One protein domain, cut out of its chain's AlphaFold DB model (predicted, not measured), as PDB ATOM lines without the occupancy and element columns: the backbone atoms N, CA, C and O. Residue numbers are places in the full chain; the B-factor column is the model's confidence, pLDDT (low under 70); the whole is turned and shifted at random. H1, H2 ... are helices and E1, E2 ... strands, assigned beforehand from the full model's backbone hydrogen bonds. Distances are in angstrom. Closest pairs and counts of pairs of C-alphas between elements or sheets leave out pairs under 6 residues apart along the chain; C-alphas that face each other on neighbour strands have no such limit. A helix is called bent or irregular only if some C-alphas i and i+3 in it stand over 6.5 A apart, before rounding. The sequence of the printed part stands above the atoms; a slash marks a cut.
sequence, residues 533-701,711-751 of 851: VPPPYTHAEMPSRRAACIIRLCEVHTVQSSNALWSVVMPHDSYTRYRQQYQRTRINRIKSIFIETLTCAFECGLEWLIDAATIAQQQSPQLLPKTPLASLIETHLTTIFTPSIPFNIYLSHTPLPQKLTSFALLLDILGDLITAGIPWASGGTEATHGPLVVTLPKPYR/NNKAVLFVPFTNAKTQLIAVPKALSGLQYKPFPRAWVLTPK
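Overview. This is residues 533 to 701 and 711 to 751 of the 851 residues of the protein "HET domain-containing protein" of Periconia macrospinosa (UniProt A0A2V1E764). A two-stranded ribbon, E1 and E2, stands at one side of a cluster of crossed helices, and a second, smaller hairpin, E3 and E4, lies beyond the ribbon, away from the helices. Long helix H7 runs near the middle of the cluster, with H2, H3 and the helical hairpin H4 and H5 packed round it, H1 on H3, H6 at the rim, and residues 573 to 579 sticking out. The printed part has 210 residues, with seven named helices followed by four named strands; E1 - E2 and E3 - E4 are two separate antiparallel sheets, and the class is mostly helix. The whole is compact, with a radius of gyration of the C-alphas of 17.8 A and spans of 51 by 41 by 41 A.

Along the chain. E1 is residues 689 to 695, 18.7 A long, and E2 is residues 713 to 719, 18.5 A. E3 is residues 727 to 731 and E4 residues 746 to 750, where C-alpha 750 is at (-34.432, -111.415, -68.934). H3, residues 576 to 604, is the longest helix, 36.5 A from first to last C-alpha; it is irregular, C-alphas 582 and 585 being 7.5 A apart, and has a kink of 82 degrees near residue 583. H7, residues 656 to 677, is 31.5 A long and begins with C-alpha 656 at (-24.063, -80.733, -29.355). H1, residues 541 to 556, is 22.1 A long and begins with C-alpha 541 at (-16.749, -89.061, -55.559). H4 is residues 606 to 619, 20.0 A; H5 is residues 629 to 641, 17.3 A. The short helices are H2, residues 564 to 567, and H6, residues 647 to 653.

Arrangement. E1 and E2 are antiparallel at 149 degrees; N 692 and O 716 are within hydrogen-bond range at 2.7 A, as are N 716 and O 692 at 2.9 A. H3 comes closest to E1 at the C-alphas of Thr 597 and Pro 691, 5.6 A apart. H7 comes closest to E2 at the C-alphas of Gly 677 and Phe 717, 5.2 A apart. H7 is the hub, touching four helices. With its residues 670 to 674 alone it touches H3, about perpendicular at 86 degrees, closest at the C-alphas of Leu 670 and Phe 594, 6.6 A. It touches H2, closest at Gly 671 and Leu 565, C-alphas 6.3 A apart, and H5, about perpendicular at 90 degrees, closest at Ser 662 and His 636, C-alphas 6.5 A apart. H4 and H7 only just touch, with 3 pairs of C-alphas within 8 A, closest at Ala 613 and Ile 669, 5.9 A. H4 and H5 form a helical hairpin, opposite ways at a tilt of 36 degrees, only just steep; their closest C-alphas are those of Leu 606 and Phe 641, 6.5 A. H1 touches H3 at a steep tilt of 40 degrees, opposite ways, closest at the C-alphas of Ser 544 and Thr 599, 5.1 A. H6 touches no helix but is near H1. E3 and E4 form a hairpin, antiparallel at 136 degrees, with N 746 and O 729 within hydrogen-bond range at 2.8 A. Both are apart from the seven helices; the closest C-alphas of E2 and E4 are those of Val 718 and Val 747, 7.2 A. Every O i to N i+4 pair is within hydrogen-bond range in H1, H4, H6 and H7, against 21 of 25 in H3 and 8 of 9 in H5; H2 is too short for such a pair.

Size, cuts and confidence. The C-alphas farthest apart are those of Tyr 575 and Arg 701, 61.2 A. Residues 702 to 710 are not printed, and C-alphas 701 and 711 are 16.2 A apart across that cut, which falls in the link from E1 to E2. The links from H7 to E1 and from E3 to E4 are long. The mean pLDDT of the printed part is 79.7; 47 residues are under 70, among them 534 to 541, 572 to 582 and 617 to 633.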
ATOM      1  N   VAL A 533     -30.290 -93.186 -64.020       80.00
ATOM      2  CA  VAL A 533     -29.310 -92.099 -64.047       80.00
ATOM      3  C   VAL A 533     -27.918 -92.742 -64.052       80.00
ATOM      4  O   VAL A 533     -27.575 -93.449 -63.098       80.00
ATOM      5  N   PRO A 534     -27.115 -92.594 -65.126       69.62
ATOM      6  CA  PRO A 534     -25.755 -93.101 -65.105       69.62
ATOM      7  C   PRO A 534     -24.975 -92.341 -64.024       69.62
ATOM      8  O   PRO A 534     -25.143 -91.122 -63.911       69.62
ATOM      9  N   PRO A 535     -24.129 -93.024 -63.233       62.66
ATOM     10  CA  PRO A 535     -23.315 -92.347 -62.233       62.66
ATOM     11  C   PRO A 535     -22.491 -91.256 -62.936       62.66
ATOM     12  O   PRO A 535     -21.895 -91.538 -63.980       62.66
ATOM     13  N   PRO A 536     -22.465 -90.007 -62.436       56.62
ATOM     14  CA  PRO A 536     -21.758 -88.924 -63.108       56.62
ATOM     15  C   PRO A 536     -20.256 -89.236 -63.141       56.62
ATOM     16  O   PRO A 536     -19.566 -89.137 -62.128       56.62
ATOM     17  N   TYR A 537     -19.752 -89.618 -64.319       50.34
ATOM     18  CA  TYR A 537     -18.439 -90.243 -64.535       50.34
ATOM     19  C   TYR A 537     -17.206 -89.402 -64.147       50.34
ATOM     20  O   TYR A 537     -16.085 -89.876 -64.300       50.34
ATOM     21  N   THR A 538     -17.362 -88.185 -63.619       49.50
ATOM     22  CA  THR A 538     -16.226 -87.297 -63.302       49.50
ATOM     23  C   THR A 538     -16.327 -86.530 -61.975       49.50
ATOM     24  O   THR A 538     -15.318 -85.998 -61.526       49.50
ATOM     25  N   HIS A 539     -17.480 -86.523 -61.285       51.09
ATOM     26  CA  HIS A 539     -17.655 -85.843 -59.981       51.09
ATOM     27  C   HIS A 539     -18.377 -86.683 -58.899       51.09
ATOM     28  O   HIS A 539     -18.553 -86.208 -57.773       51.09
ATOM     29  N   ALA A 540     -18.751 -87.940 -59.194       52.16
ATOM     30  CA  ALA A 540     -19.474 -88.848 -58.284       52.16
ATOM     31  C   ALA A 540     -18.757 -89.159 -56.952       52.16
ATOM     32  O   ALA A 540     -19.381 -89.651 -56.012       52.16
ATOM     33  N   GLU A 541     -17.463 -88.854 -56.822       60.09
ATOM     34  CA  GLU A 541     -16.749 -89.061 -55.559       60.09
ATOM     35  C   GLU A 541     -17.243 -88.136 -54.436       60.09
ATOM     36  O   GLU A 541     -17.168 -88.512 -53.266       60.09
ATOM     37  N   MET A 542     -17.766 -86.944 -54.752       77.44
ATOM     38  CA  MET A 542     -18.127 -85.956 -53.727       77.44
ATOM     39  C   MET A 542     -19.353 -86.368 -52.888       77.44
ATOM     40  O   MET A 542     -19.220 -86.375 -51.663       77.44
ATOM     41  N   PRO A 543     -20.508 -86.770 -53.463       85.31
ATOM     42  CA  PRO A 543     -21.671 -87.186 -52.673       85.31
ATOM     43  C   PRO A 543     -21.407 -88.439 -51.832       85.31
ATOM     44  O   PRO A 543     -21.745 -88.467 -50.649       85.31
ATOM     45  N   SER A 544     -20.732 -89.444 -52.403       88.44
ATOM     46  CA  SER A 544     -20.438 -90.699 -51.702       88.44
ATOM     47  C   SER A 544     -19.446 -90.508 -50.552       88.44
ATOM     48  O   SER A 544     -19.694 -90.965 -49.433       88.44
ATOM     49  N   ARG A 545     -18.358 -89.748 -50.763       89.06
ATOM     50  CA  ARG A 545     -17.413 -89.407 -49.683       89.06
ATOM     51  C   ARG A 545     -18.081 -88.577 -48.591       89.06
ATOM     52  O   ARG A 545     -17.820 -88.805 -47.409       89.06
ATOM     53  N   ARG A 546     -18.960 -87.642 -48.971       88.31
ATOM     54  CA  ARG A 546     -19.737 -86.825 -48.029       88.31
ATOM     55  C   ARG A 546     -20.659 -87.699 -47.176       88.31
ATOM     56  O   ARG A 546     -20.630 -87.585 -45.953       88.31
ATOM     57  N   ALA A 547     -21.407 -88.609 -47.799       92.69
ATOM     58  CA  ALA A 547     -22.274 -89.562 -47.110       92.69
ATOM     59  C   ALA A 547     -21.482 -90.464 -46.149       92.69
ATOM     60  O   ALA A 547     -21.834 -90.576 -44.976       92.69
ATOM     61  N   ALA A 548     -20.358 -91.031 -46.603       93.62
ATOM     62  CA  ALA A 548     -19.477 -91.849 -45.770       93.62
ATOM     63  C   ALA A 548     -18.936 -91.083 -44.553       93.62
ATOM     64  O   ALA A 548     -18.873 -91.631 -43.453       93.62
ATOM     65  N   CYS A 549     -18.582 -89.806 -44.729       91.06
ATOM     66  CA  CYS A 549     -18.145 -88.940 -43.637       91.06
ATOM     67  C   CYS A 549     -19.254 -88.734 -42.594       91.06
ATOM     68  O   CYS A 549     -18.997 -88.910 -41.404       91.06
ATOM     69  N   ILE A 550     -20.488 -88.444 -43.023       90.75
ATOM     70  CA  ILE A 550     -21.636 -88.261 -42.117       90.75
ATOM     71  C   ILE A 550     -21.937 -89.539 -41.333       90.75
ATOM     72  O   ILE A 550     -22.050 -89.494 -40.110       90.75
ATOM     73  N   ILE A 551     -22.037 -90.683 -42.014       94.25
ATOM     74  CA  ILE A 551     -22.338 -91.964 -41.361       94.25
ATOM     75  C   ILE A 551     -21.234 -92.332 -40.361       94.25
ATOM     76  O   ILE A 551     -21.525 -92.777 -39.250       94.25
ATOM     77  N   ARG A 552     -19.966 -92.057 -40.693       92.12
ATOM     78  CA  ARG A 552     -18.841 -92.237 -39.766       92.12
ATOM     79  C   ARG A 552     -18.921 -91.305 -38.556       92.12
ATOM     80  O   ARG A 552     -18.597 -91.736 -37.454       92.12
ATOM     81  N   LEU A 553     -19.346 -90.053 -38.725       89.25
ATOM     82  CA  LEU A 553     -19.566 -89.139 -37.599       89.25
ATOM     83  C   LEU A 553     -20.682 -89.644 -36.681       89.25
ATOM     84  O   LEU A 553     -20.525 -89.612 -35.463       89.25
ATOM     85  N   CYS A 554     -21.769 -90.161 -37.256       90.94
ATOM     86  CA  CYS A 554     -22.862 -90.748 -36.483       90.94
ATOM     87  C   CYS A 554     -22.391 -91.949 -35.652       90.94
ATOM     88  O   CYS A 554     -22.803 -92.102 -34.505       90.94
ATOM     89  N   GLU A 555     -21.492 -92.765 -36.208       90.00
ATOM     90  CA  GLU A 555     -20.834 -93.859 -35.493       90.00
ATOM     91  C   GLU A 555     -19.932 -93.356 -34.360       90.00
ATOM     92  O   GLU A 555     -20.083 -93.789 -33.219       90.00
ATOM     93  N   VAL A 556     -19.019 -92.423 -34.650       89.25
ATOM     94  CA  VAL A 556     -18.067 -91.886 -33.661       89.25
ATOM     95  C   VAL A 556     -18.785 -91.225 -32.484       89.25
ATOM     96  O   VAL A 556     -18.332 -91.341 -31.347       89.25
ATOM     97  N   HIS A 557     -19.911 -90.558 -32.741       87.00
ATOM     98  CA  HIS A 557     -20.713 -89.885 -31.720       87.00
ATOM     99  C   HIS A 557     -21.851 -90.738 -31.152       87.00
ATOM    100  O   HIS A 557     -22.657 -90.224 -30.376       87.00
ATOM    101  N   THR A 558     -21.929 -92.028 -31.502       88.88
ATOM    102  CA  THR A 558     -22.941 -92.968 -30.989       88.88
ATOM    103  C   THR A 558     -24.373 -92.431 -31.077       88.88
ATOM    104  O   THR A 558     -25.154 -92.536 -30.128       88.88
ATOM    105  N   VAL A 559     -24.702 -91.798 -32.210       88.56
ATOM    106  CA  VAL A 559     -26.015 -91.182 -32.431       88.56
ATOM    107  C   VAL A 559     -27.093 -92.258 -32.320       88.56
ATOM    108  O   VAL A 559     -27.090 -93.231 -33.078       88.56
ATOM    109  N   GLN A 560     -28.002 -92.070 -31.363       85.69
ATOM    110  CA  GLN A 560     -29.147 -92.946 -31.150       85.69
ATOM    111  C   GLN A 560     -30.209 -92.662 -32.212       85.69
ATOM    112  O   GLN A 560     -30.499 -91.507 -32.506       85.69
ATOM    113  N   SER A 561     -30.773 -93.722 -32.779       84.44
ATOM    114  CA  SER A 561     -31.840 -93.690 -33.783       84.44
ATOM    115  C   SER A 561     -32.969 -94.573 -33.271       84.44
ATOM    116  O   SER A 561     -32.715 -95.584 -32.611       84.44
ATOM    117  N   SER A 562     -34.208 -94.184 -33.553       79.88
ATOM    118  CA  SER A 562     -35.377 -95.005 -33.243       79.88
ATOM    119  C   SER A 562     -35.514 -96.191 -34.208       79.88
ATOM    120  O   SER A 562     -36.177 -97.183 -33.896       79.88
ATOM    121  N   ASN A 563     -34.841 -96.131 -35.361       84.38
ATOM    122  CA  ASN A 563     -34.861 -97.187 -36.357       84.38
ATOM    123  C   ASN A 563     -34.026 -98.417 -35.939       84.38
ATOM    124  O   ASN A 563     -32.828 -98.348 -35.641       84.38
ATOM    125  N   ALA A 564     -34.661 -99.591 -35.999       85.19
ATOM    126  CA  ALA A 564     -34.066-100.860 -35.585       85.19
ATOM    127  C   ALA A 564     -32.885-101.331 -36.459       85.19
ATOM    128  O   ALA A 564     -32.089-102.146 -36.002       85.19
ATOM    129  N   LEU A 565     -32.744-100.860 -37.706       88.50
ATOM    130  CA  LEU A 565     -31.587-101.208 -38.541       88.50
ATOM    131  C   LEU A 565     -30.322-100.492 -38.065       88.50
ATOM    132  O   LEU A 565     -29.249-101.096 -38.049       88.50
ATOM    133  N   TRP A 566     -30.437 -99.225 -37.658       90.69
ATOM    134  CA  TRP A 566     -29.288 -98.460 -37.180       90.69
ATOM    135  C   TRP A 566     -28.846 -98.891 -35.780       90.69
ATOM    136  O   TRP A 566     -27.646 -98.925 -35.503       90.69
ATOM    137  N   SER A 567     -29.776 -99.305 -34.915       87.31
ATOM    138  CA  SER A 567     -29.425 -99.809 -33.579       87.31
ATOM    139  C   SER A 567     -28.506-101.041 -33.625       87.31
ATOM    140  O   SER A 567     -27.669-101.212 -32.742       87.31
ATOM    141  N   VAL A 568     -28.550-101.843 -34.700       86.12
ATOM    142  CA  VAL A 568     -27.608-102.962 -34.935       86.12
ATOM    143  C   VAL A 568     -26.166-102.478 -35.135       86.12
ATOM    144  O   VAL A 568     -25.217-103.209 -34.843       86.12
ATOM    145  N   VAL A 569     -25.978-101.256 -35.638       85.44
ATOM    146  CA  VAL A 569     -24.657-100.648 -35.852       85.44
ATOM    147  C   VAL A 569     -24.051-100.162 -34.530       85.44
ATOM    148  O   VAL A 569     -22.824-100.108 -34.409       85.44
ATOM    149  N   MET A 570     -24.882 -99.847 -33.531       82.50
ATOM    150  CA  MET A 570     -24.442 -99.257 -32.269       82.50
ATOM    151  C   MET A 570     -24.027-100.318 -31.232       82.50
ATOM    152  O   MET A 570     -24.771-101.259 -30.956       82.50
ATOM    153  N   PRO A 571     -22.842-100.190 -30.603       71.62
ATOM    154  CA  PRO A 571     -22.467-101.023 -29.465       71.62
ATOM    155  C   PRO A 571     -23.264-100.597 -28.224       71.62
ATOM    156  O   PRO A 571     -22.931 -99.596 -27.597       71.62
ATOM    157  N   HIS A 572     -24.303-101.350 -27.856       63.72
ATOM    158  CA  HIS A 572     -25.113-101.037 -26.670       63.72
ATOM    159  C   HIS A 572     -24.477-101.475 -25.343       63.72
ATOM    160  O   HIS A 572     -24.865-100.953 -24.304       63.72
ATOM    161  N   ASP A 573     -23.492-102.386 -25.349       65.44
ATOM    162  CA  ASP A 573     -22.810-102.778 -24.108       65.44
ATOM    163  C   ASP A 573     -21.467-103.497 -24.330       65.44
ATOM    164  O   ASP A 573     -21.220-104.086 -25.387       65.44
ATOM    165  N   SER A 574     -20.613-103.533 -23.308       58.34
ATOM    166  CA  SER A 574     -19.332-104.260 -23.292       58.34
ATOM    167  C   SER A 574     -19.469-105.746 -23.679       58.34
ATOM    168  O   SER A 574     -18.605-106.287 -24.373       58.34
ATOM    169  N   TYR A 575     -20.605-106.369 -23.345       55.78
ATOM    170  CA  TYR A 575     -20.949-107.755 -23.686       55.78
ATOM    171  C   TYR A 575     -21.200-107.973 -25.194       55.78
ATOM    172  O   TYR A 575     -20.957-109.054 -25.734       55.78
ATOM    173  N   THR A 576     -21.620-106.936 -25.929       59.09
ATOM    174  CA  THR A 576     -21.886-107.039 -27.378       59.09
ATOM    175  C   THR A 576     -20.619-107.118 -28.235       59.09
ATOM    176  O   THR A 576     -20.686-107.604 -29.366       59.09
ATOM    177  N   ARG A 577     -19.441-106.757 -27.702       60.28
ATOM    178  CA  ARG A 577     -18.162-106.821 -28.443       60.28
ATOM    179  C   ARG A 577     -17.795-108.235 -28.908       60.28
ATOM    180  O   ARG A 577     -17.176-108.377 -29.959       60.28
ATOM    181  N   TYR A 578     -18.208-109.278 -28.181       59.59
ATOM    182  CA  TYR A 578     -17.960-110.669 -28.578       59.59
ATOM    183  C   TYR A 578     -18.888-111.120 -29.724       59.59
ATOM    184  O   TYR A 578     -18.433-111.709 -30.704       59.59
ATOM    185  N   ARG A 579     -20.181-110.755 -29.678       56.50
ATOM    186  CA  ARG A 579     -21.134-110.994 -30.786       56.50
ATOM    187  C   ARG A 579     -20.760-110.235 -32.057       56.50
ATOM    188  O   ARG A 579     -20.985-110.738 -33.160       56.50
ATOM    189  N   GLN A 580     -20.149-109.060 -31.917       60.62
ATOM    190  CA  GLN A 580     -19.740-108.243 -33.055       60.62
ATOM    191  C   GLN A 580     -18.761-108.959 -33.984       60.62
ATOM    192  O   GLN A 580     -18.823-108.703 -35.180       60.62
ATOM    193  N   GLN A 581     -17.911-109.877 -33.506       64.12
ATOM    194  CA  GLN A 581     -16.950-110.568 -34.376       64.12
ATOM    195  C   GLN A 581     -17.635-111.413 -35.465       64.12
ATOM    196  O   GLN A 581     -17.191-111.391 -36.612       64.12
ATOM    197  N   TYR A 582     -18.759-112.061 -35.145       61.66
ATOM    198  CA  TYR A 582     -19.555-112.839 -36.105       61.66
ATOM    199  C   TYR A 582     -20.480-111.969 -36.970       61.66
ATOM    200  O   TYR A 582     -20.882-112.379 -38.056       61.66
ATOM    201  N   GLN A 583     -20.797-110.750 -36.525       81.12
ATOM    202  CA  GLN A 583     -21.707-109.832 -37.220       81.12
ATOM    203  C   GLN A 583     -21.000-108.689 -37.964       81.12
ATOM    204  O   GLN A 583     -21.680-107.888 -38.604       81.12
ATOM    205  N   ARG A 584     -19.655-108.618 -37.953       84.25
ATOM    206  CA  ARG A 584     -18.889-107.538 -38.618       84.25
ATOM    207  C   ARG A 584     -19.285-107.356 -40.077       84.25
ATOM    208  O   ARG A 584     -19.472-106.230 -40.525       84.25
ATOM    209  N   THR A 585     -19.449-108.458 -40.807       88.12
ATOM    210  CA  THR A 585     -19.847-108.423 -42.218       88.12
ATOM    211  C   THR A 585     -21.213-107.770 -42.389       88.12
ATOM    212  O   THR A 585     -21.360-106.892 -43.232       88.12
ATOM    213  N   ARG A 586     -22.193-108.137 -41.554       90.44
ATOM    214  CA  ARG A 586     -23.544-107.571 -41.600       90.44
ATOM    215  C   ARG A 586     -23.546-106.086 -41.235       90.44
ATOM    216  O   ARG A 586     -24.090-105.284 -41.979       90.44
ATOM    217  N   ILE A 587     -22.864-105.712 -40.152       90.94
ATOM    218  CA  ILE A 587     -22.732-104.313 -39.716       90.94
ATOM    219  C   ILE A 587     -22.123-103.457 -40.832       90.94
ATOM    220  O   ILE A 587     -22.639-102.387 -41.140       90.94
ATOM    221  N   ASN A 588     -21.064-103.937 -41.490       91.94
ATOM    222  CA  ASN A 588     -20.446-103.213 -42.601       91.94
ATOM    223  C   ASN A 588     -21.384-103.077 -43.808       91.94
ATOM    224  O   ASN A 588     -21.361-102.043 -44.470       91.94
ATOM    225  N   ARG A 589     -22.233-104.077 -44.083       92.75
ATOM    226  CA  ARG A 589     -23.258-103.987 -45.135       92.75
ATOM    227  C   ARG A 589     -24.351-102.984 -44.780       92.75
ATOM    228  O   ARG A 589     -24.677-102.160 -45.624       92.75
ATOM    229  N   ILE A 590     -24.830-102.984 -43.533       93.81
ATOM    230  CA  ILE A 590     -25.785-101.982 -43.036       93.81
ATOM    231  C   ILE A 590     -25.180-100.575 -43.174       93.81
ATOM    232  O   ILE A 590     -25.805 -99.676 -43.719       93.81
ATOM    233  N   LYS A 591     -23.918-100.377 -42.785       94.56
ATOM    234  CA  LYS A 591     -23.234 -99.092 -42.996       94.56
ATOM    235  C   LYS A 591     -23.158 -98.713 -44.475       94.56
ATOM    236  O   LYS A 591     -23.474 -97.577 -44.816       94.56
ATOM    237  N   SER A 592     -22.766 -99.651 -45.341       94.81
ATOM    238  CA  SER A 592     -22.680 -99.424 -46.792       94.81
ATOM    239  C   SER A 592     -24.018 -98.958 -47.350       94.81
ATOM    240  O   SER A 592     -24.065 -97.939 -48.028       94.81
ATOM    241  N   ILE A 593     -25.118 -99.624 -46.989       95.56
ATOM    242  CA  ILE A 593     -26.426 -99.265 -47.531       95.56
ATOM    243  C   ILE A 593     -26.932 -97.914 -47.017       95.56
ATOM    244  O   ILE A 593     -27.534 -97.168 -47.786       95.56
ATOM    245  N   PHE A 594     -26.635 -97.529 -45.770       96.44
ATOM    246  CA  PHE A 594     -26.915 -96.170 -45.285       96.44
ATOM    247  C   PHE A 594     -26.119 -95.114 -46.068       96.44
ATOM    248  O   PHE A 594     -26.674 -94.085 -46.455       96.44
ATOM    249  N   ILE A 595     -24.840 -95.381 -46.355       95.75
ATOM    250  CA  ILE A 595     -23.986 -94.499 -47.164       95.75
ATOM    251  C   ILE A 595     -24.527 -94.381 -48.590       95.75
ATOM    252  O   ILE A 595     -24.674 -93.273 -49.101       95.75
ATOM    253  N   GLU A 596     -24.845 -95.501 -49.232       94.75
ATOM    254  CA  GLU A 596     -25.378 -95.547 -50.595       94.75
ATOM    255  C   GLU A 596     -26.744 -94.849 -50.685       94.75
ATOM    256  O   GLU A 596     -26.991 -94.092 -51.624       94.75
ATOM    257  N   THR A 597     -27.605 -95.019 -49.679       95.50
ATOM    258  CA  THR A 597     -28.937 -94.388 -49.642       95.50
ATOM    259  C   THR A 597     -28.810 -92.880 -49.479       95.50
ATOM    260  O   THR A 597     -29.441 -92.124 -50.214       95.50
ATOM    261  N   LEU A 598     -27.936 -92.422 -48.579       95.00
ATOM    262  CA  LEU A 598     -27.653 -90.997 -48.409       95.00
ATOM    263  C   LEU A 598     -26.978 -90.392 -49.650       95.00
ATOM    264  O   LEU A 598     -27.247 -89.247 -50.003       95.00
ATOM    265  N   THR A 599     -26.153 -91.169 -50.353       93.69
ATOM    266  CA  THR A 599     -25.578 -90.767 -51.647       93.69
ATOM    267  C   THR A 599     -26.685 -90.526 -52.673       93.69
ATOM    268  O   THR A 599     -26.715 -89.466 -53.294       93.69
ATOM    269  N   CYS A 600     -27.642 -91.452 -52.792       93.00
ATOM    270  CA  CYS A 600     -28.801 -91.292 -53.673       93.00
ATOM    271  C   CYS A 600     -29.672 -90.092 -53.269       93.00
ATOM    272  O   CYS A 600     -30.141 -89.355 -54.136       93.00
ATOM    273  N   ALA A 601     -29.850 -89.851 -51.965       92.19
ATOM    274  CA  ALA A 601     -30.569 -88.681 -51.466       92.19
ATOM    275  C   ALA A 601     -29.868 -87.369 -51.869       92.19
ATOM    276  O   ALA A 601     -30.532 -86.451 -52.343       92.19
ATOM    277  N   PHE A 602     -28.533 -87.292 -51.775       91.44
ATOM    278  CA  PHE A 602     -27.774 -86.136 -52.275       91.44
ATOM    279  C   PHE A 602     -27.932 -85.930 -53.783       91.44
ATOM    280  O   PHE A 602     -28.034 -84.790 -54.231       91.44
ATOM    281  N   GLU A 603     -27.981 -87.007 -54.566       89.56
ATOM    282  CA  GLU A 603     -28.211 -86.925 -56.013       89.56
ATOM    283  C   GLU A 603     -29.638 -86.485 -56.376       89.56
ATOM    284  O   GLU A 603     -29.834 -85.845 -57.417       89.56
ATOM    285  N   CYS A 604     -30.630 -86.818 -55.546       89.44
ATOM    286  CA  CYS A 604     -32.018 -86.377 -55.712       89.44
ATOM    287  C   CYS A 604     -32.233 -84.932 -55.239       89.44
ATOM    288  O   CYS A 604     -33.037 -84.215 -55.830       89.44
ATOM    289  N   GLY A 605     -31.468 -84.487 -54.242       90.19
ATOM    290  CA  GLY A 605     -31.528 -83.141 -53.680       90.19
ATOM    291  C   GLY A 605     -32.331 -83.060 -52.380       90.19
ATOM    292  O   GLY A 605     -32.988 -84.012 -51.962       90.19
ATOM    293  N   LEU A 606     -32.247 -81.898 -51.724       88.38
ATOM    294  CA  LEU A 606     -32.856 -81.652 -50.413       88.38
ATOM    295  C   LEU A 606     -34.387 -81.728 -50.454       88.38
ATOM    296  O   LEU A 606     -34.975 -82.404 -49.617       88.38
ATOM    297  N   GLU A 607     -35.006 -81.081 -51.443       87.19
ATOM    298  CA  GLU A 607     -36.467 -81.060 -51.621       87.19
ATOM    299  C   GLU A 607     -37.046 -82.477 -51.664       87.19
ATOM    300  O   GLU A 607     -38.009 -82.785 -50.969       87.19
ATOM    301  N   TRP A 608     -36.392 -83.383 -52.399       89.19
ATOM    302  CA  TRP A 608     -36.795 -84.786 -52.470       89.19
ATOM    303  C   TRP A 608     -36.746 -85.477 -51.101       89.19
ATOM    304  O   TRP A 608     -37.648 -86.246 -50.767       89.19
ATOM    305  N   LEU A 609     -35.709 -85.211 -50.299       87.75
ATOM    306  CA  LEU A 609     -35.577 -85.813 -48.973       87.75
ATOM    307  C   LEU A 609     -36.640 -85.276 -48.004       87.75
ATOM    308  O   LEU A 609     -37.170 -86.053 -47.215       87.75
ATOM    309  N   ILE A 610     -36.969 -83.983 -48.074       85.56
ATOM    310  CA  ILE A 610     -38.042 -83.375 -47.271       85.56
ATOM    311  C   ILE A 610     -39.397 -83.988 -47.649       85.56
ATOM    312  O   ILE A 610     -40.159 -84.389 -46.766       85.56
ATOM    313  N   ASP A 611     -39.666 -84.140 -48.945       82.00
ATOM    314  CA  ASP A 611     -40.852 -84.824 -49.467       82.00
ATOM    315  C   ASP A 611     -40.951 -86.262 -48.940       82.00
ATOM    316  O   ASP A 611     -41.987 -86.682 -48.420       82.00
ATOM    317  N   ALA A 612     -39.859 -87.026 -49.045       81.25
ATOM    318  CA  ALA A 612     -39.790 -88.407 -48.582       81.25
ATOM    319  C   ALA A 612     -39.976 -88.517 -47.060       81.25
ATOM    320  O   ALA A 612     -40.714 -89.385 -46.592       81.25
ATOM    321  N   ALA A 613     -39.363 -87.613 -46.291       80.62
ATOM    322  CA  ALA A 613     -39.506 -87.543 -44.840       80.62
ATOM    323  C   ALA A 613     -40.941 -87.198 -44.426       80.62
ATOM    324  O   ALA A 613     -41.477 -87.807 -43.505       80.62
ATOM    325  N   THR A 614     -41.591 -86.276 -45.139       78.19
ATOM    326  CA  THR A 614     -42.991 -85.903 -44.895       78.19
ATOM    327  C   THR A 614     -43.919 -87.093 -45.137       78.19
ATOM    328  O   THR A 614     -44.801 -87.368 -44.324       78.19
ATOM    329  N   ILE A 615     -43.687 -87.849 -46.215       73.50
ATOM    330  CA  ILE A 615     -44.433 -89.075 -46.526       73.50
ATOM    331  C   ILE A 615     -44.212 -90.143 -45.441       73.50
ATOM    332  O   ILE A 615     -45.179 -90.745 -44.975       73.50
ATOM    333  N   ALA A 616     -42.969 -90.354 -44.996       71.06
ATOM    334  CA  ALA A 616     -42.654 -91.300 -43.921       71.06
ATOM    335  C   ALA A 616     -43.289 -90.888 -42.576       71.06
ATOM    336  O   ALA A 616     -43.856 -91.723 -41.870       71.06
ATOM    337  N   GLN A 617     -43.282 -89.591 -42.251       69.88
ATOM    338  CA  GLN A 617     -43.885 -89.054 -41.030       69.88
ATOM    339  C   GLN A 617     -45.411 -89.201 -41.028       69.88
ATOM    340  O   GLN A 617     -45.988 -89.577 -40.008       69.88
ATOM    341  N   GLN A 618     -46.067 -88.959 -42.169       65.25
ATOM    342  CA  GLN A 618     -47.501 -89.224 -42.319       65.25
ATOM    343  C   GLN A 618     -47.834 -90.698 -42.060       65.25
ATOM    344  O   GLN A 618     -48.912 -90.992 -41.564       65.25
ATOM    345  N   GLN A 619     -46.914 -91.622 -42.347       59.97
ATOM    346  CA  GLN A 619     -47.132 -93.062 -42.200       59.97
ATOM    347  C   GLN A 619     -46.913 -93.586 -40.774       59.97
ATOM    348  O   GLN A 619     -47.531 -94.585 -40.393       59.97
ATOM    349  N   SER A 620     -46.081 -92.915 -39.970       57.00
ATOM    350  CA  SER A 620     -45.731 -93.328 -38.604       57.00
ATOM    351  C   SER A 620     -45.780 -92.150 -37.612       57.00
ATOM    352  O   SER A 620     -44.742 -91.598 -37.239       57.00
ATOM    353  N   PRO A 621     -46.973 -91.759 -37.122       52.06
ATOM    354  CA  PRO A 621     -47.128 -90.602 -36.234       52.06
ATOM    355  C   PRO A 621     -46.557 -90.799 -34.817       52.06
ATOM    356  O   PRO A 621     -46.586 -89.864 -34.021       52.06
ATOM    357  N   GLN A 622     -46.064 -91.997 -34.472       49.00
ATOM    358  CA  GLN A 622     -45.631 -92.331 -33.108       49.00
ATOM    359  C   GLN A 622     -44.174 -91.982 -32.788       49.00
ATOM    360  O   GLN A 622     -43.823 -91.924 -31.615       49.00
ATOM    361  N   LEU A 623     -43.320 -91.763 -33.793       45.16
ATOM    362  CA  LEU A 623     -41.870 -91.695 -33.567       45.16
ATOM    363  C   LEU A 623     -41.287 -90.279 -33.581       45.16
ATOM    364  O   LEU A 623     -40.117 -90.104 -33.250       45.16
ATOM    365  N   LEU A 624     -42.082 -89.255 -33.914       45.84
ATOM    366  CA  LEU A 624     -41.596 -87.880 -34.028       45.84
ATOM    367  C   LEU A 624     -42.476 -86.911 -33.226       45.84
ATOM    368  O   LEU A 624     -43.700 -86.941 -33.368       45.84
ATOM    369  N   PRO A 625     -41.894 -86.039 -32.377       43.59
ATOM    370  CA  PRO A 625     -42.664 -85.051 -31.632       43.59
ATOM    371  C   PRO A 625     -43.447 -84.131 -32.585       43.59
ATOM    372  O   PRO A 625     -42.921 -83.682 -33.599       43.59
ATOM    373  N   LYS A 626     -44.704 -83.820 -32.227       45.06
ATOM    374  CA  LYS A 626     -45.646 -82.946 -32.970       45.06
ATOM    375  C   LYS A 626     -45.201 -81.474 -33.091       45.06
ATOM    376  O   LYS A 626     -45.979 -80.636 -33.543       45.06
ATOM    377  N   THR A 627     -43.995 -81.125 -32.648       47.25
ATOM    378  CA  THR A 627     -43.393 -79.810 -32.905       47.25
ATOM    379  C   THR A 627     -43.226 -79.593 -34.416       47.25
ATOM    380  O   THR A 627     -43.288 -80.570 -35.164       47.25
ATOM    381  N   PRO A 628     -43.045 -78.347 -34.910       51.94
ATOM    382  CA  PRO A 628     -42.868 -78.078 -36.338       51.94
ATOM    383  C   PRO A 628     -41.521 -78.644 -36.813       51.94
ATOM    384  O   PRO A 628     -40.521 -77.948 -36.965       51.94
ATOM    385  N   LEU A 629     -41.505 -79.960 -37.012       56.66
ATOM    386  CA  LEU A 629     -40.384 -80.762 -37.466       56.66
ATOM    387  C   LEU A 629     -39.898 -80.242 -38.818       56.66
ATOM    388  O   LEU A 629     -38.702 -80.213 -39.046       56.66
ATOM    389  N   ALA A 630     -40.807 -79.728 -39.652       59.81
ATOM    390  CA  ALA A 630     -40.498 -79.112 -40.937       59.81
ATOM    391  C   ALA A 630     -39.436 -77.999 -40.830       59.81
ATOM    392  O   ALA A 630     -38.450 -78.048 -41.557       59.81
ATOM    393  N   SER A 631     -39.553 -77.065 -39.876       64.50
ATOM    394  CA  SER A 631     -38.584 -75.962 -39.751       64.50
ATOM    395  C   SER A 631     -37.230 -76.420 -39.195       64.50
ATOM    396  O   SER A 631     -36.182 -75.874 -39.551       64.50
ATOM    397  N   LEU A 632     -37.242 -77.433 -38.320       63.75
ATOM    398  CA  LEU A 632     -36.026 -78.039 -37.767       63.75
ATOM    399  C   LEU A 632     -35.300 -78.880 -38.836       63.75
ATOM    400  O   LEU A 632     -34.087 -78.771 -38.999       63.75
ATOM    401  N   ILE A 633     -36.057 -79.671 -39.601       68.62
ATOM    402  CA  ILE A 633     -35.602 -80.466 -40.746       68.62
ATOM    403  C   ILE A 633     -34.958 -79.553 -41.780       68.62
ATOM    404  O   ILE A 633     -33.811 -79.780 -42.152       68.62
ATOM    405  N   GLU A 634     -35.658 -78.508 -42.211       73.88
ATOM    406  CA  GLU A 634     -35.206 -77.642 -43.296       73.88
ATOM    407  C   GLU A 634     -33.881 -76.954 -42.943       73.88
ATOM    408  O   GLU A 634     -32.909 -77.057 -43.691       73.88
ATOM    409  N   THR A 635     -33.774 -76.359 -41.753       74.75
ATOM    410  CA  THR A 635     -32.567 -75.623 -41.334       74.75
ATOM    411  C   THR A 635     -31.333 -76.533 -41.232       74.75
ATOM    412  O   THR A 635     -30.246 -76.203 -41.725       74.75
ATOM    413  N   HIS A 636     -31.477 -77.709 -40.613       74.75
ATOM    414  CA  HIS A 636     -30.347 -78.611 -40.384       74.75
ATOM    415  C   HIS A 636     -29.993 -79.450 -41.618       74.75
ATOM    416  O   HIS A 636     -28.807 -79.590 -41.937       74.75
ATOM    417  N   LEU A 637     -30.984 -79.956 -42.364       80.19
ATOM    418  CA  LEU A 637     -30.726 -80.706 -43.594       80.19
ATOM    419  C   LEU A 637     -30.133 -79.812 -44.687       80.19
ATOM    420  O   LEU A 637     -29.229 -80.269 -45.383       80.19
ATOM    421  N   THR A 638     -30.526 -78.535 -44.786       83.81
ATOM    422  CA  THR A 638     -29.902 -77.586 -45.731       83.81
ATOM    423  C   THR A 638     -28.394 -77.508 -45.524       83.81
ATOM    424  O   THR A 638     -27.614 -77.579 -46.477       83.81
ATOM    425  N   THR A 639     -27.952 -77.458 -44.269       79.44
ATOM    426  CA  THR A 639     -26.522 -77.414 -43.945       79.44
ATOM    427  C   THR A 639     -25.816 -78.726 -44.309       79.44
ATOM    428  O   THR A 639     -24.718 -78.713 -44.871       79.44
ATOM    429  N   ILE A 640     -26.463 -79.872 -44.068       82.31
ATOM    430  CA  ILE A 640     -25.946 -81.198 -44.443       82.31
ATOM    431  C   ILE A 640     -25.847 -81.349 -45.969       82.31
ATOM    432  O   ILE A 640     -24.880 -81.943 -46.455       82.31
ATOM    433  N   PHE A 641     -26.779 -80.772 -46.728       85.31
ATOM    434  CA  PHE A 641     -26.833 -80.838 -48.191       85.31
ATOM    435  C   PHE A 641     -25.967 -79.785 -48.896       85.31
ATOM    436  O   PHE A 641     -25.686 -79.942 -50.081       85.31
ATOM    437  N   THR A 642     -25.477 -78.757 -48.195       85.19
ATOM    438  CA  THR A 642     -24.646 -77.702 -48.797       85.19
ATOM    439  C   THR A 642     -23.196 -78.178 -48.998       85.19
ATOM    440  O   THR A 642     -22.449 -78.300 -48.019       85.19
ATOM    441  N   PRO A 643     -22.734 -78.425 -50.242       76.38
ATOM    442  CA  PRO A 643     -21.436 -79.053 -50.505       76.38
ATOM    443  C   PRO A 643     -20.238 -78.199 -50.067       76.38
ATOM    444  O   PRO A 643     -19.191 -78.753 -49.737       76.38
ATOM    445  N   SER A 644     -20.394 -76.872 -50.029       74.88
ATOM    446  CA  SER A 644     -19.333 -75.902 -49.731       74.88
ATOM    447  C   SER A 644     -19.008 -75.740 -48.245       74.88
ATOM    448  O   SER A 644     -17.959 -75.188 -47.929       74.88
ATOM    449  N   ILE A 645     -19.863 -76.215 -47.331       71.31
ATOM    450  CA  ILE A 645     -19.630 -76.097 -45.887       71.31
ATOM    451  C   ILE A 645     -18.817 -77.316 -45.417       71.31
ATOM    452  O   ILE A 645     -19.320 -78.444 -45.483       71.31
ATOM    453  N   PRO A 646     -17.575 -77.134 -44.925       73.31
ATOM    454  CA  PRO A 646     -16.819 -78.206 -44.291       73.31
ATOM    455  C   PRO A 646     -17.539 -78.665 -43.020       73.31
ATOM    456  O   PRO A 646     -17.876 -77.841 -42.167       73.31
ATOM    457  N   PHE A 647     -17.721 -79.977 -42.833       70.12
ATOM    458  CA  PHE A 647     -18.381 -80.508 -41.628       70.12
ATOM    459  C   PHE A 647     -17.712 -80.071 -40.326       70.12
ATOM    460  O   PHE A 647     -18.397 -79.912 -39.323       70.12
ATOM    461  N   ASN A 648     -16.405 -79.807 -40.343       66.62
ATOM    462  CA  ASN A 648     -15.679 -79.295 -39.181       66.62
ATOM    463  C   ASN A 648     -16.242 -77.951 -38.685       66.62
ATOM    464  O   ASN A 648     -16.272 -77.719 -37.481       66.62
ATOM    465  N   ILE A 649     -16.747 -77.107 -39.593       69.00
ATOM    466  CA  ILE A 649     -17.391 -75.824 -39.271       69.00
ATOM    467  C   ILE A 649     -18.804 -76.066 -38.715       69.00
ATOM    468  O   ILE A 649     -19.208 -75.479 -37.715       69.00
ATOM    469  N   TYR A 650     -19.556 -77.009 -39.287       69.12
ATOM    470  CA  TYR A 650     -20.853 -77.404 -38.722       69.12
ATOM    471  C   TYR A 650     -20.712 -77.961 -37.292       69.12
ATOM    472  O   TYR A 650     -21.477 -77.623 -36.383       69.12
ATOM    473  N   LEU A 651     -19.669 -78.765 -37.063       69.62
ATOM    474  CA  LEU A 651     -19.329 -79.334 -35.764       69.62
ATOM    475  C   LEU A 651     -18.812 -78.297 -34.755       69.62
ATOM    476  O   LEU A 651     -18.872 -78.583 -33.562       69.62
ATOM    477  N   SER A 652     -18.394 -77.095 -35.152       71.25
ATOM    478  CA  SER A 652     -17.978 -76.049 -34.203       71.25
ATOM    479  C   SER A 652     -19.104 -75.088 -33.802       71.25
ATOM    480  O   SER A 652     -19.101 -74.619 -32.669       71.25
ATOM    481  N   HIS A 653     -20.089 -74.820 -34.671       69.56
ATOM    482  CA  HIS A 653     -21.027 -73.696 -34.473       69.56
ATOM    483  C   HIS A 653     -22.424 -74.032 -33.916       69.56
ATOM    484  O   HIS A 653     -23.132 -73.123 -33.501       69.56
ATOM    485  N   THR A 654     -22.845 -75.301 -33.878       69.06
ATOM    486  CA  THR A 654     -24.163 -75.698 -33.316       69.06
ATOM    487  C   THR A 654     -23.994 -76.377 -31.937       69.06
ATOM    488  O   THR A 654     -23.010 -77.089 -31.732       69.06
ATOM    489  N   PRO A 655     -24.889 -76.212 -30.950       75.00
ATOM    490  CA  PRO A 655     -24.791 -76.952 -29.688       75.00
ATOM    491  C   PRO A 655     -24.948 -78.471 -29.906       75.00
ATOM    492  O   PRO A 655     -25.755 -78.923 -30.720       75.00
ATOM    493  N   LEU A 656     -24.155 -79.272 -29.181       74.38
ATOM    494  CA  LEU A 656     -24.063 -80.733 -29.355       74.38
ATOM    495  C   LEU A 656     -25.422 -81.469 -29.304       74.38
ATOM    496  O   LEU A 656     -25.644 -82.302 -30.180       74.38
ATOM    497  N   PRO A 657     -26.356 -81.160 -28.381       75.81
ATOM    498  CA  PRO A 657     -27.635 -81.871 -28.307       75.81
ATOM    499  C   PRO A 657     -28.479 -81.729 -29.579       75.81
ATOM    500  O   PRO A 657     -28.975 -82.720 -30.101       75.81
ATOM    501  N   GLN A 658     -28.570 -80.519 -30.143       71.25
ATOM    502  CA  GLN A 658     -29.352 -80.259 -31.360       71.25
ATOM    503  C   GLN A 658     -28.754 -80.956 -32.596       71.25
ATOM    504  O   GLN A 658     -29.486 -81.440 -33.463       71.25
ATOM    505  N   LYS A 659     -27.419 -81.067 -32.659       74.88
ATOM    506  CA  LYS A 659     -26.725 -81.816 -33.719       74.88
ATOM    507  C   LYS A 659     -27.080 -83.298 -33.686       74.88
ATOM    508  O   LYS A 659     -27.382 -83.869 -34.730       74.88
ATOM    509  N   LEU A 660     -27.027 -83.909 -32.500       80.31
ATOM    510  CA  LEU A 660     -27.313 -85.333 -32.330       80.31
ATOM    511  C   LEU A 660     -28.765 -85.640 -32.704       80.31
ATOM    512  O   LEU A 660     -28.995 -86.609 -33.418       80.31
ATOM    513  N   THR A 661     -29.713 -84.772 -32.339       80.94
ATOM    514  CA  THR A 661     -31.117 -84.901 -32.759       80.94
ATOM    515  C   THR A 661     -31.278 -84.836 -34.281       80.94
ATOM    516  O   THR A 661     -32.024 -85.623 -34.853       80.94
ATOM    517  N   SER A 662     -30.557 -83.939 -34.960       80.81
ATOM    518  CA  SER A 662     -30.643 -83.800 -36.423       80.81
ATOM    519  C   SER A 662     -30.075 -85.016 -37.159       80.81
ATOM    520  O   SER A 662     -30.649 -85.475 -38.145       80.81
ATOM    521  N   PHE A 663     -28.957 -85.565 -36.673       86.75
ATOM    522  CA  PHE A 663     -28.398 -86.802 -37.218       86.75
ATOM    523  C   PHE A 663     -29.281 -88.013 -36.915       86.75
ATOM    524  O   PHE A 663     -29.461 -88.844 -37.798       86.75
ATOM    525  N   ALA A 664     -29.863 -88.095 -35.715       86.94
ATOM    526  CA  ALA A 664     -30.814 -89.143 -35.353       86.94
ATOM    527  C   ALA A 664     -32.008 -89.154 -36.312       86.94
ATOM    528  O   ALA A 664     -32.337 -90.191 -36.876       86.94
ATOM    529  N   LEU A 665     -32.572 -87.976 -36.584       83.62
ATOM    530  CA  LEU A 665     -33.675 -87.811 -37.523       83.62
ATOM    531  C   LEU A 665     -33.301 -88.230 -38.949       83.62
ATOM    532  O   LEU A 665     -34.064 -88.930 -39.607       83.62
ATOM    533  N   LEU A 666     -32.120 -87.828 -39.429       89.06
ATOM    534  CA  LEU A 666     -31.627 -88.254 -40.739       89.06
ATOM    535  C   LEU A 666     -31.488 -89.781 -40.812       89.06
ATOM    536  O   LEU A 666     -31.873 -90.382 -41.810       89.06
ATOM    537  N   LEU A 667     -30.945 -90.409 -39.770       91.56
ATOM    538  CA  LEU A 667     -30.799 -91.862 -39.699       91.56
ATOM    539  C   LEU A 667     -32.150 -92.574 -39.640       91.56
ATOM    540  O   LEU A 667     -32.294 -93.608 -40.286       91.56
ATOM    541  N   ASP A 668     -33.130 -92.013 -38.935       87.44
ATOM    542  CA  ASP A 668     -34.495 -92.535 -38.898       87.44
ATOM    543  C   ASP A 668     -35.129 -92.487 -40.296       87.44
ATOM    544  O   ASP A 668     -35.585 -93.517 -40.789       87.44
ATOM    545  N   ILE A 669     -35.034 -91.349 -41.000       87.50
ATOM    546  CA  ILE A 669     -35.536 -91.203 -42.379       87.50
ATOM    547  C   ILE A 669     -34.853 -92.202 -43.325       87.50
ATOM    548  O   ILE A 669     -35.520 -92.885 -44.104       87.50
ATOM    549  N   LEU A 670     -33.521 -92.311 -43.277       92.44
ATOM    550  CA  LEU A 670     -32.776 -93.255 -44.119       92.44
ATOM    551  C   LEU A 670     -33.130 -94.707 -43.786       92.44
ATOM    552  O   LEU A 670     -33.325 -95.516 -44.691       92.44
ATOM    553  N   GLY A 671     -33.229 -95.037 -42.500       91.50
ATOM    554  CA  GLY A 671     -33.611 -96.361 -42.031       91.50
ATOM    555  C   GLY A 671     -35.017 -96.741 -42.482       91.50
ATOM    556  O   GLY A 671     -35.234 -97.882 -42.895       91.50
ATOM    557  N   ASP A 672     -35.954 -95.795 -42.476       86.38
ATOM    558  CA  ASP A 672     -37.317 -95.999 -42.960       86.38
ATOM    559  C   ASP A 672     -37.348 -96.209 -44.475       86.38
ATOM    560  O   ASP A 672     -37.987 -97.155 -44.933       86.38
ATOM    561  N   LEU A 673     -36.587 -95.426 -45.249       88.19
ATOM    562  CA  LEU A 673     -36.433 -95.628 -46.695       88.19
ATOM    563  C   LEU A 673     -35.851 -97.007 -47.029       88.19
ATOM    564  O   LEU A 673     -36.360 -97.689 -47.918       88.19
ATOM    565  N   ILE A 674     -34.816 -97.445 -46.308       92.19
ATOM    566  CA  ILE A 674     -34.198 -98.769 -46.492       92.19
ATOM    567  C   ILE A 674     -35.181 -99.883 -46.112       92.19
ATOM    568  O   ILE A 674     -35.315-100.878 -46.828       92.19
ATOM    569  N   THR A 675     -35.891 -99.715 -44.995       87.75
ATOM    570  CA  THR A 675     -36.862-100.700 -44.500       87.75
ATOM    571  C   THR A 675     -38.048-100.841 -45.454       87.75
ATOM    572  O   THR A 675     -38.496-101.954 -45.704       87.75
ATOM    573  N   ALA A 676     -38.530 -99.726 -46.002       83.56
ATOM    574  CA  ALA A 676     -39.606 -99.676 -46.984       83.56
ATOM    575  C   ALA A 676     -39.185-100.197 -48.364       83.56
ATOM    576  O   ALA A 676     -39.980-100.818 -49.064       83.56
ATOM    577  N   GLY A 677     -37.951 -99.904 -48.775       86.56
ATOM    578  CA  GLY A 677     -37.487-100.165 -50.128       86.56
ATOM    579  C   GLY A 677     -37.020-101.597 -50.369       86.56
ATOM    580  O   GLY A 677     -37.294-102.152 -51.431       86.56
ATOM    581  N   ILE A 678     -36.311-102.211 -49.415       89.56
ATOM    582  CA  ILE A 678     -35.876-103.604 -49.570       89.56
ATOM    583  C   ILE A 678     -37.088-104.531 -49.406       89.56
ATOM    584  O   ILE A 678     -37.790-104.446 -48.398       89.56
ATOM    585  N   PRO A 679     -37.308-105.490 -50.325       86.94
ATOM    586  CA  PRO A 679     -38.376-106.474 -50.195       86.94
ATOM    587  C   PRO A 679     -37.979-107.565 -49.185       86.94
ATOM    588  O   PRO A 679     -37.734-108.719 -49.545       86.94
ATOM    589  N   TRP A 680     -37.888-107.204 -47.900       86.31
ATOM    590  CA  TRP A 680     -37.459-108.095 -46.812       86.31
ATOM    591  C   TRP A 680     -38.302-109.367 -46.742       86.31
ATOM    592  O   TRP A 680     -37.777-110.463 -46.564       86.31
ATOM    593  N   ALA A 681     -39.613-109.221 -46.953       83.31
ATOM    594  CA  ALA A 681     -40.561-110.329 -46.968       83.31
ATOM    595  C   ALA A 681     -40.296-111.329 -48.110       83.31
ATOM    596  O   ALA A 681     -40.667-112.490 -47.989       83.31
ATOM    597  N   SER A 682     -39.613-110.905 -49.179       83.62
ATOM    598  CA  SER A 682     -39.171-111.758 -50.290       83.62
ATOM    599  C   SER A 682     -37.775-112.363 -50.088       83.62
ATOM    600  O   SER A 682     -37.213-112.940 -51.018       83.62
ATOM    601  N   GLY A 683     -37.174-112.203 -48.906       87.44
ATOM    602  CA  GLY A 683     -35.786-112.596 -48.646       87.44
ATOM    603  C   GLY A 683     -34.750-111.583 -49.144       87.44
ATOM    604  O   GLY A 683     -33.556-111.886 -49.166       87.44
ATOM    605  N   GLY A 684     -35.182-110.379 -49.538       88.69
ATOM    606  CA  GLY A 684     -34.282-109.263 -49.798       88.69
ATOM    607  C   GLY A 684     -33.518-108.863 -48.536       88.69
ATOM    608  O   GLY A 684     -34.029-108.943 -47.422       88.69
ATOM    609  N   THR A 685     -32.272-108.443 -48.716       92.69
ATOM    610  CA  THR A 685     -31.369-108.029 -47.636       92.69
ATOM    611  C   THR A 685     -30.477-106.886 -48.096       92.69
ATOM    612  O   THR A 685     -30.279-106.682 -49.296       92.69
ATOM    613  N   GLU A 686     -29.836-106.216 -47.143       92.56
ATOM    614  CA  GLU A 686     -28.792-105.212 -47.369       92.56
ATOM    615  C   GLU A 686     -27.583-105.743 -48.161       92.56
ATOM    616  O   GLU A 686     -26.756-104.979 -48.649       92.56
ATOM    617  N   ALA A 687     -27.442-107.068 -48.272       91.38
ATOM    618  CA  ALA A 687     -26.380-107.711 -49.038       91.38
ATOM    619  C   ALA A 687     -26.788-108.029 -50.484       91.38
ATOM    620  O   ALA A 687     -25.924-108.278 -51.321       91.38
ATOM    621  N   THR A 688     -28.089-108.058 -50.776       92.38
ATOM    622  CA  THR A 688     -28.629-108.468 -52.080       92.38
ATOM    623  C   THR A 688     -29.253-107.312 -52.851       92.38
ATOM    624  O   THR A 688     -29.370-107.418 -54.073       92.38
ATOM    625  N   HIS A 689     -29.622-106.230 -52.160       93.44
ATOM    626  CA  HIS A 689     -30.262-105.041 -52.713       93.44
ATOM    627  C   HIS A 689     -29.518-103.773 -52.308       93.44
ATOM    628  O   HIS A 689     -28.973-103.690 -51.209       93.44
ATOM    629  N   GLY A 690     -29.536-102.783 -53.195       92.38
ATOM    630  CA  GLY A 690     -28.971-101.464 -52.957       92.38
ATOM    631  C   GLY A 690     -29.793-100.373 -53.639       92.38
ATOM    632  O   GLY A 690     -30.569-100.656 -54.557       92.38
ATOM    633  N   PRO A 691     -29.665 -99.127 -53.176       94.06
ATOM    634  CA  PRO A 691     -30.418 -98.011 -53.712       94.06
ATOM    635  C   PRO A 691     -29.898 -97.616 -55.101       94.06
ATOM    636  O   PRO A 691     -28.705 -97.685 -55.399       94.06
ATOM    637  N   LEU A 692     -30.815 -97.187 -55.958       92.00
ATOM    638  CA  LEU A 692     -30.560 -96.729 -57.311       92.00
ATOM    639  C   LEU A 692     -31.434 -95.516 -57.613       92.00
ATOM    640  O   LEU A 692     -32.650 -95.561 -57.420       92.00
ATOM    641  N   VAL A 693     -30.822 -94.462 -58.152       91.50
ATOM    642  CA  VAL A 693     -31.551 -93.299 -58.660       91.50
ATOM    643  C   VAL A 693     -32.080 -93.586 -60.062       91.50
ATOM    644  O   VAL A 693     -31.333 -93.933 -60.984       91.50
ATOM    645  N   VAL A 694     -33.384 -93.409 -60.222       90.75
ATOM    646  CA  VAL A 694     -34.094 -93.518 -61.495       90.75
ATOM    647  C   VAL A 694     -34.806 -92.215 -61.815       90.75
ATOM    648  O   VAL A 694     -35.166 -91.451 -60.918       90.75
ATOM    649  N   THR A 695     -35.029 -91.970 -63.098       90.75
ATOM    650  CA  THR A 695     -35.802 -90.837 -63.596       90.75
ATOM    651  C   THR A 695     -36.928 -91.313 -64.491       90.75
ATOM    652  O   THR A 695     -36.799 -92.315 -65.197       90.75
ATOM    653  N   LEU A 696     -38.033 -90.572 -64.496       84.38
ATOM    654  CA  LEU A 696     -39.015 -90.719 -65.565       84.38
ATOM    655  C   LEU A 696     -38.329 -90.447 -66.916       84.38
ATOM    656  O   LEU A 696     -37.502 -89.528 -66.983       84.38
ATOM    657  N   PRO A 697     -38.653 -91.205 -67.981       80.19
ATOM    658  CA  PRO A 697     -38.216 -90.854 -69.326       80.19
ATOM    659  C   PRO A 697     -38.627 -89.422 -69.589       80.19
ATOM    660  O   PRO A 697     -39.747 -89.038 -69.244       80.19
ATOM    661  N   LYS A 698     -37.740 -88.625 -70.180       77.19
ATOM    662  CA  LYS A 698     -38.090 -87.252 -70.550       77.19
ATOM    663  C   LYS A 698     -39.325 -87.318 -71.467       77.19
ATOM    664  O   LYS A 698     -39.199 -87.843 -72.574       77.19
ATOM    665  N   PRO A 699     -40.505 -86.832 -71.041       60.06
ATOM    666  CA  PRO A 699     -41.690 -86.858 -71.891       60.06
ATOM    667  C   PRO A 699     -41.381 -86.006 -73.137       60.06
ATOM    668  O   PRO A 699     -40.824 -84.913 -73.042       60.06
ATOM    669  N   TYR A 700     -41.570 -86.517 -74.358       49.84
ATOM    670  CA  TYR A 700     -42.857 -86.442 -75.061       49.84
ATOM    671  C   TYR A 700     -43.659 -85.233 -74.555       49.84
ATOM    672  O   TYR A 700     -44.497 -85.365 -73.675       49.84
ATOM    673  N   ARG A 701     -43.271 -84.035 -75.018       40.69
ATOM    674  CA  ARG A 701     -43.811 -82.730 -74.607       40.69
ATOM    675  C   ARG A 701     -45.339 -82.716 -74.697       40.69
ATOM    676  O   ARG A 701     -45.876 -82.403 -75.754       40.69
ATOM    677  N   ASN A 711     -38.112 -82.742 -59.405       63.00
ATOM    678  CA  ASN A 711     -39.240 -83.623 -59.064       63.00
ATOM    679  C   ASN A 711     -39.346 -84.907 -59.906       63.00
ATOM    680  O   ASN A 711     -40.268 -85.695 -59.704       63.00
ATOM    681  N   ASN A 712     -38.411 -85.155 -60.829       80.19
ATOM    682  CA  ASN A 712     -38.478 -86.308 -61.741       80.19
ATOM    683  C   ASN A 712     -37.616 -87.506 -61.314       80.19
ATOM    684  O   ASN A 712     -37.551 -88.494 -62.049       80.19
ATOM    685  N   LYS A 713     -36.936 -87.420 -60.164       87.75
ATOM    686  CA  LYS A 713     -36.069 -88.479 -59.631       87.75
ATOM    687  C   LYS A 713     -36.779 -89.306 -58.561       87.75
ATOM    688  O   LYS A 713     -37.576 -88.790 -57.783       87.75
ATOM    689  N   ALA A 714     -36.438 -90.586 -58.492       88.62
ATOM    690  CA  ALA A 714     -36.833 -91.482 -57.415       88.62
ATOM    691  C   ALA A 714     -35.664 -92.385 -57.012       88.62
ATOM    692  O   ALA A 714     -34.787 -92.678 -57.825       88.62
ATOM    693  N   VAL A 715     -35.678 -92.848 -55.763       90.12
ATOM    694  CA  VAL A 715     -34.744 -93.859 -55.258       90.12
ATOM    695  C   VAL A 715     -35.479 -95.188 -55.166       90.12
ATOM    696  O   VAL A 715     -36.527 -95.275 -54.531       90.12
ATOM    697  N   LEU A 716     -34.929 -96.218 -55.803       91.38
ATOM    698  CA  LEU A 716     -35.440 -97.584 -55.766       91.38
ATOM    699  C   LEU A 716     -34.390 -98.517 -55.187       91.38
ATOM    700  O   LEU A 716     -33.217 -98.400 -55.516       91.38
ATOM    701  N   PHE A 717     -34.808 -99.481 -54.378       91.62
ATOM    702  CA  PHE A 717     -33.908-100.517 -53.885       91.62
ATOM    703  C   PHE A 717     -33.952-101.685 -54.846       91.62
ATOM    704  O   PHE A 717     -34.859-102.515 -54.825       91.62
ATOM    705  N   VAL A 718     -32.966-101.703 -55.733       91.19
ATOM    706  CA  VAL A 718     -32.858-102.725 -56.753       91.19
ATOM    707  C   VAL A 718     -31.837-103.765 -56.335       91.19
ATOM    708  O   VAL A 718     -30.846-103.487 -55.659       91.19
ATOM    709  N   PRO A 719     -32.055-104.999 -56.749       91.44
ATOM    710  CA  PRO A 719     -31.121-106.045 -56.438       91.44
ATOM    711  C   PRO A 719     -29.827-105.995 -57.263       91.44
ATOM    712  O   PRO A 719     -29.833-105.645 -58.440       91.44
ATOM    713  N   PHE A 720     -28.719-106.462 -56.690       88.38
ATOM    714  CA  PHE A 720     -27.406-106.414 -57.347       88.38
ATOM    715  C   PHE A 720     -27.247-107.401 -58.511       88.38
ATOM    716  O   PHE A 720     -26.494-107.143 -59.454       88.38
ATOM    717  N   THR A 721     -27.944-108.540 -58.482       83.44
ATOM    718  CA  THR A 721     -27.841-109.537 -59.558       83.44
ATOM    719  C   THR A 721     -28.463-109.000 -60.843       83.44
ATOM    720  O   THR A 721     -29.613-108.580 -60.840       83.44
ATOM    721  N   ASN A 722     -27.712-109.023 -61.946       79.00
ATOM    722  CA  ASN A 722     -28.100-108.442 -63.240       79.00
ATOM    723  C   ASN A 722     -28.268-106.909 -63.240       79.00
ATOM    724  O   ASN A 722     -28.886-106.369 -64.150       79.00
ATOM    725  N   ALA A 723     -27.677-106.174 -62.289       80.25
ATOM    726  CA  ALA A 723     -27.841-104.716 -62.172       80.25
ATOM    727  C   ALA A 723     -27.499-103.895 -63.440       80.25
ATOM    728  O   ALA A 723     -27.855-102.723 -63.520       80.25
ATOM    729  N   LYS A 724     -26.786-104.467 -64.422       79.31
ATOM    730  CA  LYS A 724     -26.497-103.821 -65.718       79.31
ATOM    731  C   LYS A 724     -27.597-104.014 -66.768       79.31
ATOM    732  O   LYS A 724     -27.682-103.207 -67.684       79.31
ATOM    733  N   THR A 725     -28.390-105.077 -66.659       81.56
ATOM    734  CA  THR A 725     -29.382-105.499 -67.662       81.56
ATOM    735  C   THR A 725     -30.819-105.432 -67.151       81.56
ATOM    736  O   THR A 725     -31.747-105.716 -67.903       81.56
ATOM    737  N   GLN A 726     -31.014-105.061 -65.885       84.62
ATOM    738  CA  GLN A 726     -32.333-104.831 -65.311       84.62
ATOM    739  C   GLN A 726     -33.038-103.670 -66.007       84.62
ATOM    740  O   GLN A 726     -32.491-102.571 -66.123       84.62
ATOM    741  N   LEU A 727     -34.282-103.918 -66.405       90.31
ATOM    742  CA  LEU A 727     -35.213-102.871 -66.795       90.31
ATOM    743  C   LEU A 727     -36.106-102.566 -65.600       90.31
ATOM    744  O   LEU A 727     -36.544-103.470 -64.892       90.31
ATOM    745  N   ILE A 728     -36.371-101.288 -65.375       91.38
ATOM    746  CA  ILE A 728     -37.244-100.839 -64.297       91.38
ATOM    747  C   ILE A 728     -38.462-100.225 -64.955       91.38
ATOM    748  O   ILE A 728     -38.321 -99.423 -65.876       91.38
ATOM    749  N   ALA A 729     -39.649-100.593 -64.497       92.81
ATOM    750  CA  ALA A 729     -40.877-100.015 -65.007       92.81
ATOM    751  C   ALA A 729     -41.919 -99.826 -63.909       92.81
ATOM    752  O   ALA A 729     -41.858-100.466 -62.865       92.81
ATOM    753  N   VAL A 730     -42.888 -98.953 -64.149       90.62
ATOM    754  CA  VAL A 730     -44.061 -98.765 -63.291       90.62
ATOM    755  C   VAL A 730     -45.299 -99.072 -64.128       90.62
ATOM    756  O   VAL A 730     -45.437 -98.501 -65.214       90.62
ATOM    757  N   PRO A 731     -46.212 -99.946 -63.673       89.81
ATOM    758  CA  PRO A 731     -47.503-100.118 -64.324       89.81
ATOM    759  C   PRO A 731     -48.218 -98.774 -64.463       89.81
ATOM    760  O   PRO A 731     -48.348 -98.031 -63.492       89.81
ATOM    761  N   LYS A 732     -48.715 -98.451 -65.657       86.81
ATOM    762  CA  LYS A 732     -49.383 -97.165 -65.920       86.81
ATOM    763  C   LYS A 732     -50.613 -96.956 -65.024       86.81
ATOM    764  O   LYS A 732     -50.881 -95.827 -64.620       86.81
ATOM    765  N   ALA A 733     -51.272 -98.042 -64.611       83.50
ATOM    766  CA  ALA A 733     -52.347 -98.032 -63.614       83.50
ATOM    767  C   ALA A 733     -51.925 -97.451 -62.244       83.50
ATOM    768  O   ALA A 733     -52.764 -96.945 -61.507       83.50
ATOM    769  N   LEU A 734     -50.629 -97.464 -61.913       85.25
ATOM    770  CA  LEU A 734     -50.058 -96.946 -60.661       85.25
ATOM    771  C   LEU A 734     -49.409 -95.557 -60.808       85.25
ATOM    772  O   LEU A 734     -48.707 -95.095 -59.902       85.25
ATOM    773  N   SER A 735     -49.624 -94.880 -61.940       82.19
ATOM    774  CA  SER A 735     -49.051 -93.551 -62.213       82.19
ATOM    775  C   SER A 735     -49.701 -92.416 -61.408       82.19
ATOM    776  O   SER A 735     -49.097 -91.356 -61.251       82.19
ATOM    777  N   GLY A 736     -50.900 -92.639 -60.856       77.38
ATOM    778  CA  GLY A 736     -51.627 -91.654 -60.054       77.38
ATOM    779  C   GLY A 736     -50.889 -91.217 -58.780       77.38
ATOM    780  O   GLY A 736     -50.162 -91.994 -58.150       77.38
ATOM    781  N   LEU A 737     -51.100 -89.962 -58.370       76.19
ATOM    782  CA  LEU A 737     -50.501 -89.384 -57.159       76.19
ATOM    783  C   LEU A 737     -50.941 -90.113 -55.883       76.19
ATOM    784  O   LEU A 737     -50.136 -90.264 -54.966       76.19
ATOM    785  N   GLN A 738     -52.168 -90.635 -55.854       73.50
ATOM    786  CA  GLN A 738     -52.691 -91.438 -54.748       73.50
ATOM    787  C   GLN A 738     -51.881 -92.719 -54.502       73.50
ATOM    788  O   GLN A 738     -51.891 -93.244 -53.392       73.50
ATOM    789  N   TYR A 739     -51.136 -93.194 -55.509       77.00
ATOM    790  CA  TYR A 739     -50.277 -94.370 -55.393       77.00
ATOM    791  C   TYR A 739     -48.814 -94.031 -55.067       77.00
ATOM    792  O   TYR A 739     -48.003 -94.943 -54.930       77.00
ATOM    793  N   LYS A 740     -48.459 -92.739 -54.909       76.81
ATOM    794  CA  LYS A 740     -47.107 -92.290 -54.511       76.81
ATOM    795  C   LYS A 740     -46.560 -92.990 -53.260       76.81
ATOM    796  O   LYS A 740     -45.365 -93.278 -53.281       76.81
ATOM    797  N   PRO A 741     -47.356 -93.287 -52.213       75.31
ATOM    798  CA  PRO A 741     -46.809 -93.950 -51.037       75.31
ATOM    799  C   PRO A 741     -46.512 -95.444 -51.253       75.31
ATOM    800  O   PRO A 741     -45.736 -95.992 -50.486       75.31
ATOM    801  N   PHE A 742     -47.063 -96.112 -52.273       78.81
ATOM    802  CA  PHE A 742     -46.957 -97.570 -52.403       78.81
ATOM    803  C   PHE A 742     -45.746 -98.032 -53.234       78.81
ATOM    804  O   PHE A 742     -45.325 -97.346 -54.175       78.81
ATOM    805  N   PRO A 743     -45.217 -99.236 -52.955       82.88
ATOM    806  CA  PRO A 743     -44.158 -99.851 -53.750       82.88
ATOM    807  C   PRO A 743     -44.703-100.294 -55.117       82.88
ATOM    808  O   PRO A 743     -45.320-101.342 -55.264       82.88
ATOM    809  N   ARG A 744     -44.477 -99.464 -56.136       86.81
ATOM    810  CA  ARG A 744     -45.071 -99.610 -57.482       86.81
ATOM    811  C   ARG A 744     -44.078 -99.892 -58.610       86.81
ATOM    812  O   ARG A 744     -44.485-100.055 -59.756       86.81
ATOM    813  N   ALA A 745     -42.779 -99.885 -58.318       88.88
ATOM    814  CA  ALA A 745     -41.741-100.118 -59.319       88.88
ATOM    815  C   ALA A 745     -41.437-101.611 -59.456       88.88
ATOM    816  O   ALA A 745     -41.224-102.308 -58.467       88.88
ATOM    817  N   TRP A 746     -41.402-102.090 -60.692       90.50
ATOM    818  CA  TRP A 746     -41.137-103.472 -61.059       90.50
ATOM    819  C   TRP A 746     -39.740-103.580 -61.665       90.50
ATOM    820  O   TRP A 746     -39.381-102.818 -62.567       90.50
ATOM    821  N   VAL A 747     -38.955-104.541 -61.175       89.31
ATOM    822  CA  VAL A 747     -37.625-104.866 -61.706       89.31
ATOM    823  C   VAL A 747     -37.755-106.078 -62.622       89.31
ATOM    824  O   VAL A 747     -37.948-107.205 -62.167       89.31
ATOM    825  N   LEU A 748     -37.655-105.847 -63.925       87.44
ATOM    826  CA  LEU A 748     -37.792-106.865 -64.960       87.44
ATOM    827  C   LEU A 748     -36.425-107.473 -65.275       87.44
ATOM    828  O   LEU A 748     -35.435-106.755 -65.451       87.44
ATOM    829  N   THR A 749     -36.372-108.801 -65.365       81.12
ATOM    830  CA  THR A 749     -35.137-109.536 -65.654       81.12
ATOM    831  C   THR A 749     -35.328-110.390 -66.915       81.12
ATOM    832  O   THR A 749     -36.396-110.955 -67.133       81.12
ATOM    833  N   PRO A 750     -34.332-110.496 -67.803       75.19
ATOM    834  CA  PRO A 750     -34.432-111.415 -68.934       75.19
ATOM    835  C   PRO A 750     -34.526-112.872 -68.454       75.19
ATOM    836  O   PRO A 750     -33.840-113.262 -67.506       75.19
ATOM    837  N   LYS A 751     -35.352-113.679 -69.132       68.44
ATOM    838  CA  LYS A 751     -35.479-115.125 -68.888       68.44
ATOM    839  C   LYS A 751     -34.139-115.814 -69.160       68.44
ATOM    840  O   LYS A 751     -33.588-115.697 -70.257       68.44
TER     841      LYS A 751